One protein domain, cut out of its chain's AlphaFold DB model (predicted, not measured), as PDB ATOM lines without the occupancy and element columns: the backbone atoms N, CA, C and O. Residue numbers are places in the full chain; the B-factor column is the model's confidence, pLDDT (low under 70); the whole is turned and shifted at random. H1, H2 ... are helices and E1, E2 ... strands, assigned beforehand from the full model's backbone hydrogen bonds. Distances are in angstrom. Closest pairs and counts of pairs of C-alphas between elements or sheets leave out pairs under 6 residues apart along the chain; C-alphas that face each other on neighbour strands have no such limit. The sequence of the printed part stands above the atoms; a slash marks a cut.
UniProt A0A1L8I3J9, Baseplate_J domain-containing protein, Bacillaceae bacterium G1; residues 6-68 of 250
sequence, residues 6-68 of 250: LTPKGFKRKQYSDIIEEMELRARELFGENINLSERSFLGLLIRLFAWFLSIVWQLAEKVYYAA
ATOM      1  N   LEU A   6      17.793  20.895  -6.024       90.69
ATOM      2  CA  LEU A   6      16.602  20.426  -5.328       90.69
ATOM      3  C   LEU A   6      16.936  20.086  -3.871       90.69
ATOM      4  O   LEU A   6      17.636  19.112  -3.593       90.69
ATOM      5  N   THR A   7      16.416  20.887  -2.946       91.19
ATOM      6  CA  THR A   7      16.575  20.702  -1.498       91.19
ATOM      7  C   THR A   7      15.223  20.386  -0.846       91.19
ATOM      8  O   THR A   7      14.180  20.629  -1.456       91.19
ATOM      9  N   PRO A   8      15.186  19.933   0.424       89.62
ATOM     10  CA  PRO A   8      13.929  19.778   1.160       89.62
ATOM     11  C   PRO A   8      13.099  21.069   1.298       89.62
ATOM     12  O   PRO A   8      11.910  20.996   1.584       89.62
ATOM     13  N   LYS A   9      13.708  22.250   1.105       87.69
ATOM     14  CA  LYS A   9      13.025  23.556   1.126       87.69
ATOM     15  C   LYS A   9      12.568  24.025  -0.264       87.69
ATOM     16  O   LYS A   9      12.008  25.110  -0.376       87.69
ATOM     17  N   GLY A  10      12.818  23.235  -1.310       89.00
ATOM     18  CA  GLY A  10      12.551  23.579  -2.707       89.00
ATOM     19  C   GLY A  10      13.823  23.751  -3.536       89.00
ATOM     20  O   GLY A  10      14.925  23.387  -3.110       89.00
ATOM     21  N   PHE A  11      13.665  24.289  -4.746       92.94
ATOM     22  CA  PHE A  11      14.778  24.537  -5.655       92.94
ATOM     23  C   PHE A  11      15.540  25.806  -5.258       92.94
ATOM     24  O   PHE A  11      14.964  26.889  -5.205       92.94
ATOM     25  N   LYS A  12      16.842  25.680  -4.999       94.00
ATOM     26  CA  LYS A  12      17.736  26.809  -4.724       94.00
ATOM     27  C   LYS A  12      18.717  26.980  -5.878       94.00
ATOM     28  O   LYS A  12      19.622  26.164  -6.067       94.00
ATOM     29  N   ARG A  13      18.534  28.043  -6.660       94.00
ATOM     30  CA  ARG A  13      19.382  28.361  -7.813       94.00
ATOM     31  C   ARG A  13      20.780  28.810  -7.375       94.00
ATOM     32  O   ARG A  13      20.901  29.596  -6.441       94.00
ATOM     33  N   LYS A  14      21.818  28.379  -8.102       94.44
ATOM     34  CA  LYS A  14      23.153  28.993  -8.018       94.44
ATOM     35  C   LYS A  14      23.157  30.351  -8.712       94.44
ATOM     36  O   LYS A  14      22.740  30.455  -9.867       94.44
ATOM     37  N   GLN A  15      23.624  31.386  -8.028       93.62
ATOM     38  CA  GLN A  15      23.886  32.675  -8.654       93.62
ATOM     39  C   GLN A  15      25.189  32.626  -9.448       93.62
ATOM     40  O   GLN A  15      26.024  31.741  -9.276       93.62
ATOM     41  N   TYR A  16      25.372  33.600 -10.334       93.88
ATOM     42  CA  TYR A  16      26.593  33.724 -11.126       93.88
ATOM     43  C   TYR A  16      27.860  33.802 -10.253       93.88
ATOM     44  O   TYR A  16      28.857  33.162 -10.576       93.88
ATOM     45  N   SER A  17      27.797  34.515  -9.122       94.25
ATOM     46  CA  SER A  17      28.878  34.581  -8.130       94.25
ATOM     47  C   SER A  17      29.220  33.206  -7.558       94.25
ATOM     48  O   SER A  17      30.382  32.818  -7.579       94.25
ATOM     49  N   ASP A  18      28.205  32.442  -7.145       94.06
ATOM     50  CA  ASP A  18      28.384  31.114  -6.548       94.06
ATOM     51  C   ASP A  18      29.070  30.160  -7.537       94.06
ATOM     52  O   ASP A  18      29.935  29.367  -7.176       94.06
ATOM     53  N   ILE A  19      28.703  30.260  -8.820       94.75
ATOM     54  CA  ILE A  19      29.296  29.448  -9.885       94.75
ATOM     55  C   ILE A  19      30.761  29.832 -10.113       94.75
ATOM     56  O   ILE A  19      31.592  28.941 -10.271       94.75
ATOM     57  N   ILE A  20      31.093  31.128 -10.126       94.75
ATOM     58  CA  ILE A  20      32.490  31.569 -10.241       94.75
ATOM     59  C   ILE A  20      33.306  31.020  -9.077       94.75
ATOM     60  O   ILE A  20      34.353  30.430  -9.318       94.75
ATOM     61  N   GLU A  21      32.829  31.181  -7.843       93.25
ATOM     62  CA  GLU A  21      33.538  30.723  -6.646       93.25
ATOM     63  C   GLU A  21      33.817  29.215  -6.701       93.25
ATOM     64  O   GLU A  21      34.953  28.785  -6.487       93.25
ATOM     65  N   GLU A  22      32.821  28.408  -7.076       93.00
ATOM     66  CA  GLU A  22      32.993  26.962  -7.244       93.00
ATOM     67  C   GLU A  22      33.977  26.608  -8.368       93.00
ATOM     68  O   GLU A  22      34.807  25.708  -8.217       93.00
ATOM     69  N   MET A  23      33.905  27.304  -9.505       93.00
ATOM     70  CA  MET A  23      34.793  27.055 -10.641       93.00
ATOM     71  C   MET A  23      36.233  27.495 -10.358       93.00
ATOM     72  O   MET A  23      37.166  26.799 -10.755       93.00
ATOM     73  N   GLU A  24      36.432  28.613  -9.659       92.88
ATOM     74  CA  GLU A  24      37.749  29.086  -9.232       92.88
ATOM     75  C   GLU A  24      38.368  28.133  -8.202       92.88
ATOM     76  O   GLU A  24      39.542  27.777  -8.335       92.88
ATOM     77  N   LEU A  25      37.582  27.654  -7.230       92.25
ATOM     78  CA  LEU A  25      38.024  26.632  -6.279       92.25
ATOM     79  C   LEU A  25      38.478  25.367  -7.018       92.25
ATOM     80  O   LEU A  25      39.594  24.889  -6.812       92.25
ATOM     81  N   ARG A  26      37.658  24.878  -7.954       91.56
ATOM     82  CA  ARG A  26      37.984  23.690  -8.746       91.56
ATOM     83  C   ARG A  26      39.212  23.891  -9.635       91.56
ATOM     84  O   ARG A  26      39.990  22.959  -9.827       91.56
ATOM     85  N   ALA A  27      39.411  25.095 -10.169       91.81
ATOM     86  CA  ALA A  27      40.594  25.430 -10.949       91.81
ATOM     87  C   ALA A  27      41.873  25.398 -10.094       91.81
ATOM     88  O   ALA A  27      42.881  24.862 -10.552       91.81
ATOM     89  N   ARG A  28      41.836  25.896  -8.849       92.88
ATOM     90  CA  ARG A  28      42.983  25.808  -7.921       92.88
ATOM     91  C   ARG A  28      43.316  24.363  -7.553       92.88
ATOM     92  O   ARG A  28      44.488  24.006  -7.532       92.88
ATOM     93  N   GLU A  29      42.306  23.523  -7.329       91.94
ATOM     94  CA  GLU A  29      42.504  22.091  -7.050       91.94
ATOM     95  C   GLU A  29      43.196  21.353  -8.207       91.94
ATOM     96  O   GLU A  29      44.032  20.483  -7.976       91.94
ATOM     97  N   LEU A  30      42.846  21.682  -9.456       92.06
ATOM     98  CA  LEU A  30      43.337  20.972 -10.642       92.06
ATOM     99  C   LEU A  30      44.668  21.511 -11.175       92.06
ATOM    100  O   LEU A  30      45.496  20.732 -11.643       92.06
ATOM    101  N   PHE A  31      44.865  22.829 -11.139       89.19
ATOM    102  CA  PHE A  31      46.016  23.495 -11.755       89.19
ATOM    103  C   PHE A  31      47.023  24.062 -10.738       89.19
ATOM    104  O   PHE A  31      48.061  24.590 -11.139       89.19
ATOM    105  N   GLY A  32      46.746  23.926  -9.436       88.88
ATOM    106  CA  GLY A  32      47.586  24.395  -8.333       88.88
ATOM    107  C   GLY A  32      47.157  25.756  -7.772       88.88
ATOM    108  O   GLY A  32      46.561  26.578  -8.465       88.88
ATOM    109  N   GLU A  33      47.488  26.017  -6.502       84.44
ATOM    110  CA  GLU A  33      46.993  27.204  -5.778       84.44
ATOM    111  C   GLU A  33      47.467  28.547  -6.353       84.44
ATOM    112  O   GLU A  33      46.752  29.540  -6.258       84.44
ATOM    113  N   ASN A  34      48.640  28.583  -6.989       87.31
ATOM    114  CA  ASN A  34      49.258  29.821  -7.481       87.31
ATOM    115  C   ASN A  34      48.773  30.247  -8.878       87.31
ATOM    116  O   ASN A  34      49.397  31.095  -9.522       87.31
ATOM    117  N   ILE A  35      47.693  29.650  -9.387       89.44
ATOM    118  CA  ILE A  35      47.166  29.991 -10.706       89.44
ATOM    119  C   ILE A  35      46.480  31.365 -10.713       89.44
ATOM    120  O   ILE A  35      45.729  31.727  -9.807       89.44
ATOM    121  N   ASN A  36      46.721  32.151 -11.765       89.38
ATOM    122  CA  ASN A  36      46.093  33.458 -11.931       89.38
ATOM    123  C   ASN A  36      44.645  33.297 -12.426       89.38
ATOM    124  O   ASN A  36      44.425  32.957 -13.586       89.38
ATOM    125  N   LEU A  37      43.682  33.572 -11.541       89.88
ATOM    126  CA  LEU A  37      42.235  33.539 -11.814       89.88
ATOM    127  C   LEU A  37      41.600  34.935 -11.833       89.88
ATOM    128  O   LEU A  37      40.377  35.066 -11.852       89.88
ATOM    129  N   SER A  38      42.421  35.989 -11.838       89.81
ATOM    130  CA  SER A  38      41.927  37.366 -11.894       89.81
ATOM    131  C   SER A  38      41.061  37.603 -13.131       89.81
ATOM    132  O   SER A  38      41.231  36.954 -14.165       89.81
ATOM    133  N   GLU A  39      40.189  38.604 -13.068       87.88
ATOM    134  CA  GLU A  39      39.212  38.908 -14.126       87.88
ATOM    135  C   GLU A  39      39.841  39.285 -15.473       87.88
ATOM    136  O   GLU A  39      39.156  39.333 -16.485       87.88
ATOM    137  N   ARG A  40      41.147  39.575 -15.486       90.12
ATOM    138  CA  ARG A  40      41.917  39.934 -16.684       90.12
ATOM    139  C   ARG A  40      42.798  38.796 -17.192       90.12
ATOM    140  O   ARG A  40      43.379  38.907 -18.267       90.12
ATOM    141  N   SER A  41      42.938  37.726 -16.415       93.44
ATOM    142  CA  SER A  41      43.669  36.535 -16.836       93.44
ATOM    143  C   SER A  41      42.847  35.742 -17.848       93.44
ATOM    144  O   SER A  41      41.618  35.719 -17.774       93.44
ATOM    145  N   PHE A  42      43.516  35.052 -18.774       91.38
ATOM    146  CA  PHE A  42      42.832  34.194 -19.744       91.38
ATOM    147  C   PHE A  42      41.904  33.183 -19.053       91.38
ATOM    148  O   PHE A  42      40.739  33.063 -19.423       91.38
ATOM    149  N   LEU A  43      42.394  32.506 -18.007       90.25
ATOM    150  CA  LEU A  43      41.607  31.506 -17.287       90.25
ATOM    151  C   LEU A  43      40.453  32.136 -16.493       90.25
ATOM    152  O   LEU A  43      39.351  31.598 -16.506       90.25
ATOM    153  N   GLY A  44      40.661  33.295 -15.863       92.38
ATOM    154  CA  GLY A  44      39.600  34.017 -15.156       92.38
ATOM    155  C   GLY A  44      38.497  34.544 -16.081       92.38
ATOM    156  O   GLY A  44      37.323  34.507 -15.704       92.38
ATOM    157  N   LEU A  45      38.839  34.981 -17.299       94.12
ATOM    158  CA  LEU A  45      37.867  35.336 -18.341       94.12
ATOM    159  C   LEU A  45      37.097  34.105 -18.829       94.12
ATOM    160  O   LEU A  45      35.874  34.154 -18.961       94.12
ATOM    161  N   LEU A  46      37.801  32.993 -19.055       94.19
ATOM    162  CA  LEU A  46      37.200  31.737 -19.495       94.19
ATOM    163  C   LEU A  46      36.205  31.195 -18.457       94.19
ATOM    164  O   LEU A  46      35.089  30.825 -18.816       94.19
ATOM    165  N   ILE A  47      36.570  31.210 -17.169       94.19
ATOM    166  CA  ILE A  47      35.682  30.814 -16.066       94.19
ATOM    167  C   ILE A  47      34.423  31.678 -16.049       94.19
ATOM    168  O   ILE A  47      33.326  31.136 -15.997       94.19
ATOM    169  N   ARG A  48      34.557  33.006 -16.151       95.25
ATOM    170  CA  ARG A  48      33.415  33.938 -16.166       95.25
ATOM    171  C   ARG A  48      32.486  33.695 -17.357       95.25
ATOM    172  O   ARG A  48      31.270  33.666 -17.190       95.25
ATOM    173  N   LEU A  49      33.044  33.433 -18.542       95.38
ATOM    174  CA  LEU A  49      32.264  33.080 -19.731       95.38
ATOM    175  C   LEU A  49      31.438  31.804 -19.508       95.38
ATOM    176  O   LEU A  49      30.231  31.795 -19.746       95.38
ATOM    177  N   PHE A  50      32.068  30.733 -19.021       95.19
ATOM    178  CA  PHE A  50      31.364  29.481 -18.735       95.19
ATOM    179  C   PHE A  50      30.366  29.619 -17.585       95.19
ATOM    180  O   PHE A  50      29.257  29.094 -17.679       95.19
ATOM    181  N   ALA A  51      30.719  30.359 -16.533       96.06
ATOM    182  CA  ALA A  51      29.834  30.642 -15.413       96.06
ATOM    183  C   ALA A  51      28.576  31.386 -15.872       96.06
ATOM    184  O   ALA A  51      27.482  31.091 -15.393       96.06
ATOM    185  N   TRP A  52      28.697  32.294 -16.845       95.75
ATOM    186  CA  TRP A  52      27.554  33.002 -17.411       95.75
ATOM    187  C   TRP A  52      26.601  32.041 -18.128       95.75
ATOM    188  O   TRP A  52      25.419  31.993 -17.782       95.75
ATOM    189  N   PHE A  53      27.106  31.206 -19.042       97.12
ATOM    190  CA  PHE A  53      26.282  30.186 -19.704       97.12
ATOM    191  C   PHE A  53      25.647  29.219 -18.701       97.12
ATOM    192  O   PHE A  53      24.454  28.927 -18.788       97.12
ATOM    193  N   LEU A  54      26.413  28.761 -17.708       96.25
ATOM    194  CA  LEU A  54      25.902  27.866 -16.678       96.25
ATOM    195  C   LEU A  54      24.820  28.552 -15.830       96.25
ATOM    196  O   LEU A  54      23.815  27.923 -15.509       96.25
ATOM    197  N   SER A  55      24.952  29.850 -15.539       96.19
ATOM    198  CA  SER A  55      23.925  30.618 -14.822       96.19
ATOM    199  C   SER A  55      22.595  30.669 -15.581       96.19
ATOM    200  O   SER A  55      21.535  30.628 -14.957       96.19
ATOM    201  N   ILE A  56      22.621  30.706 -16.919       96.75
ATOM    202  CA  ILE A  56      21.409  30.640 -17.752       96.75
ATOM    203  C   ILE A  56      20.768  29.257 -17.633       96.75
ATOM    204  O   ILE A  56      19.552  29.153 -17.485       96.75
ATOM    205  N   VAL A  57      21.572  28.192 -17.636       96.62
ATOM    206  CA  VAL A  57      21.073  26.822 -17.441       96.62
ATOM    207  C   VAL A  57      20.439  26.660 -16.058       96.62
ATOM    208  O   VAL A  57      19.358  26.087 -15.952       96.62
ATOM    209  N   TRP A  58      21.042  27.216 -15.004       96.31
ATOM    210  CA  TRP A  58      20.459  27.220 -13.658       96.31
ATOM    211  C   TRP A  58      19.139  27.999 -13.584       96.31
ATOM    212  O   TRP A  58      18.202  27.540 -12.934       96.31
ATOM    213  N   GLN A  59      19.037  29.142 -14.268       95.25
ATOM    214  CA  GLN A  59      17.783  29.896 -14.388       95.25
ATOM    215  C   GLN A  59      16.709  29.106 -15.142       95.25
ATOM    216  O   GLN A  59      15.544  29.107 -14.750       95.25
ATOM    217  N   LEU A  60      17.085  28.409 -16.215       95.75
ATOM    218  CA  LEU A  60      16.162  27.546 -16.944       95.75
ATOM    219  C   LEU A  60      15.702  26.370 -16.075       95.75
ATOM    220  O   LEU A  60      14.511  26.080 -16.045       95.75
ATOM    221  N   ALA A  61      16.609  25.730 -15.338       95.81
ATOM    222  CA  ALA A  61      16.278  24.639 -14.423       95.81
ATOM    223  C   ALA A  61      15.295  25.086 -13.329       95.81
ATOM    224  O   ALA A  61      14.336  24.373 -13.041       95.81
ATOM    225  N   GLU A  62      15.482  26.289 -12.780       95.00
ATOM    226  CA  GLU A  62      14.539  26.915 -11.847       95.00
ATOM    227  C   GLU A  62      13.154  27.097 -12.487       95.00
ATOM    228  O   GLU A  62      12.149  26.667 -11.922       95.00
ATOM    229  N   LYS A  63      13.088  27.655 -13.703       94.50
ATOM    230  CA  LYS A  63      11.822  27.808 -14.439       94.50
ATOM    231  C   LYS A  63      11.138  26.467 -14.712       94.50
ATOM    232  O   LYS A  63       9.928  26.367 -14.552       94.50
ATOM    233  N   VAL A  64      11.893  25.440 -15.101       95.06
ATOM    234  CA  VAL A  64      11.365  24.087 -15.348       95.06
ATOM    235  C   VAL A  64      10.821  23.469 -14.061       95.06
ATOM    236  O   VAL A  64       9.752  22.866 -14.089       95.06
ATOM    237  N   TYR A  65      11.510  23.653 -12.933       94.69
ATOM    238  CA  TYR A  65      11.013  23.213 -11.632       94.69
ATOM    239  C   TYR A  65       9.676  23.885 -11.291       94.69
ATOM    240  O   TYR A  65       8.702  23.200 -10.983       94.69
ATOM    241  N   TYR A  66       9.591  25.212 -11.418       94.88
ATOM    242  CA  TYR A  66       8.368  25.959 -11.112       94.88
ATOM    243  C   TYR A  66       7.229  25.749 -12.124       94.88
ATOM    244  O   TYR A  66       6.060  25.914 -11.777       94.88
ATOM    245  N   ALA A  67       7.529  25.314 -13.348       94.69
ATOM    246  CA  ALA A  67       6.528  25.003 -14.367       94.69
ATOM    247  C   ALA A  67       5.628  23.804 -14.011       94.69
ATOM    248  O   ALA A  67       4.570  23.643 -14.615       94.69
ATOM    249  N   ALA A  68       6.027  22.972 -13.045       91.12
ATOM    250  CA  ALA A  68       5.236  21.831 -12.589       91.12
ATOM    251  C   ALA A  68       4.128  22.205 -11.585       91.12
ATOM    252  O   ALA A  68       3.250  21.384 -11.318       91.12
TER     253      ALA A  68
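This is residues 6 to 68 of the 250 residues of the protein "Baseplate_J domain-containing protein" of Bacillaceae bacterium G1 (UniProt A0A1L8I3J9). What shape does the printed part have? One long straight helix, H2, makes the length of a loose rod, and the shorter helix H1 slants away from it, beginning near the middle of H2 and opening a V with it. Before H1, the first residues fold back on themselves in a small turn and then run, through the short strand E1, over the last part of H2. What is it made of? The printed part has 63 residues, with one named strand and two named helices in the order E1, H1, H2, and the class is mostly helix. How large is it? It is loose, with a radius of gyration of the C-alphas of 14.0 A, and spans 44 by 21 by 14 A.

What does the first stretch pair with? Residues 6 to 7 pair antiparallel with residues 10 to 11 of E1, which holds residues 10 to 12. E1 pairs with no named strand. How near is E1 to H2, residues 42 to 66? Three pairs of their C-alphas are within 8 A, and the closest, those of Phe 11 and Glu 62, are 6.6 A apart. How does H1, residues 16 to 31, stand to its neighbours? H1 and E1 are apart. H1 and H2 touch, H2 with residues 44 to 55 alone, and their closest C-alphas are those of Tyr 16 and Ser 55, 5.5 A apart. They run opposite ways at a steep tilt of 48 degrees. What do the helix backbones show? In H1 and H2 every O i to N i+4 pair is within hydrogen-bond range.

Where does the first element begin? E1, Gly 10 to Lys 12, begins with C-alpha 10 at (12.551, 23.579, -2.707) and is 6.4 A long from first to last C-alpha. Where is H1? It runs from Tyr 16, with its C-alpha at (26.593, 33.724, -11.126), to Phe 31, and measures 22.0 A. Where does H2 end? It runs from Phe 42 to Tyr 66, measures 36.5 A, and ends with C-alpha 66 at (8.368, 25.959, -11.112).

How far does it reach? The two C-alphas farthest apart are those of Asn 34 and Ala 68, 45.0 A. Is the printed part continuous? The printed part has no cut between residues 6 and 68. The link from E1 to H1 is tight, with 3 residues, and the link from H1 to H2 is short, with 10. How confident is the model? The mean pLDDT of the printed part is 92.9, and no printed residue is under 70.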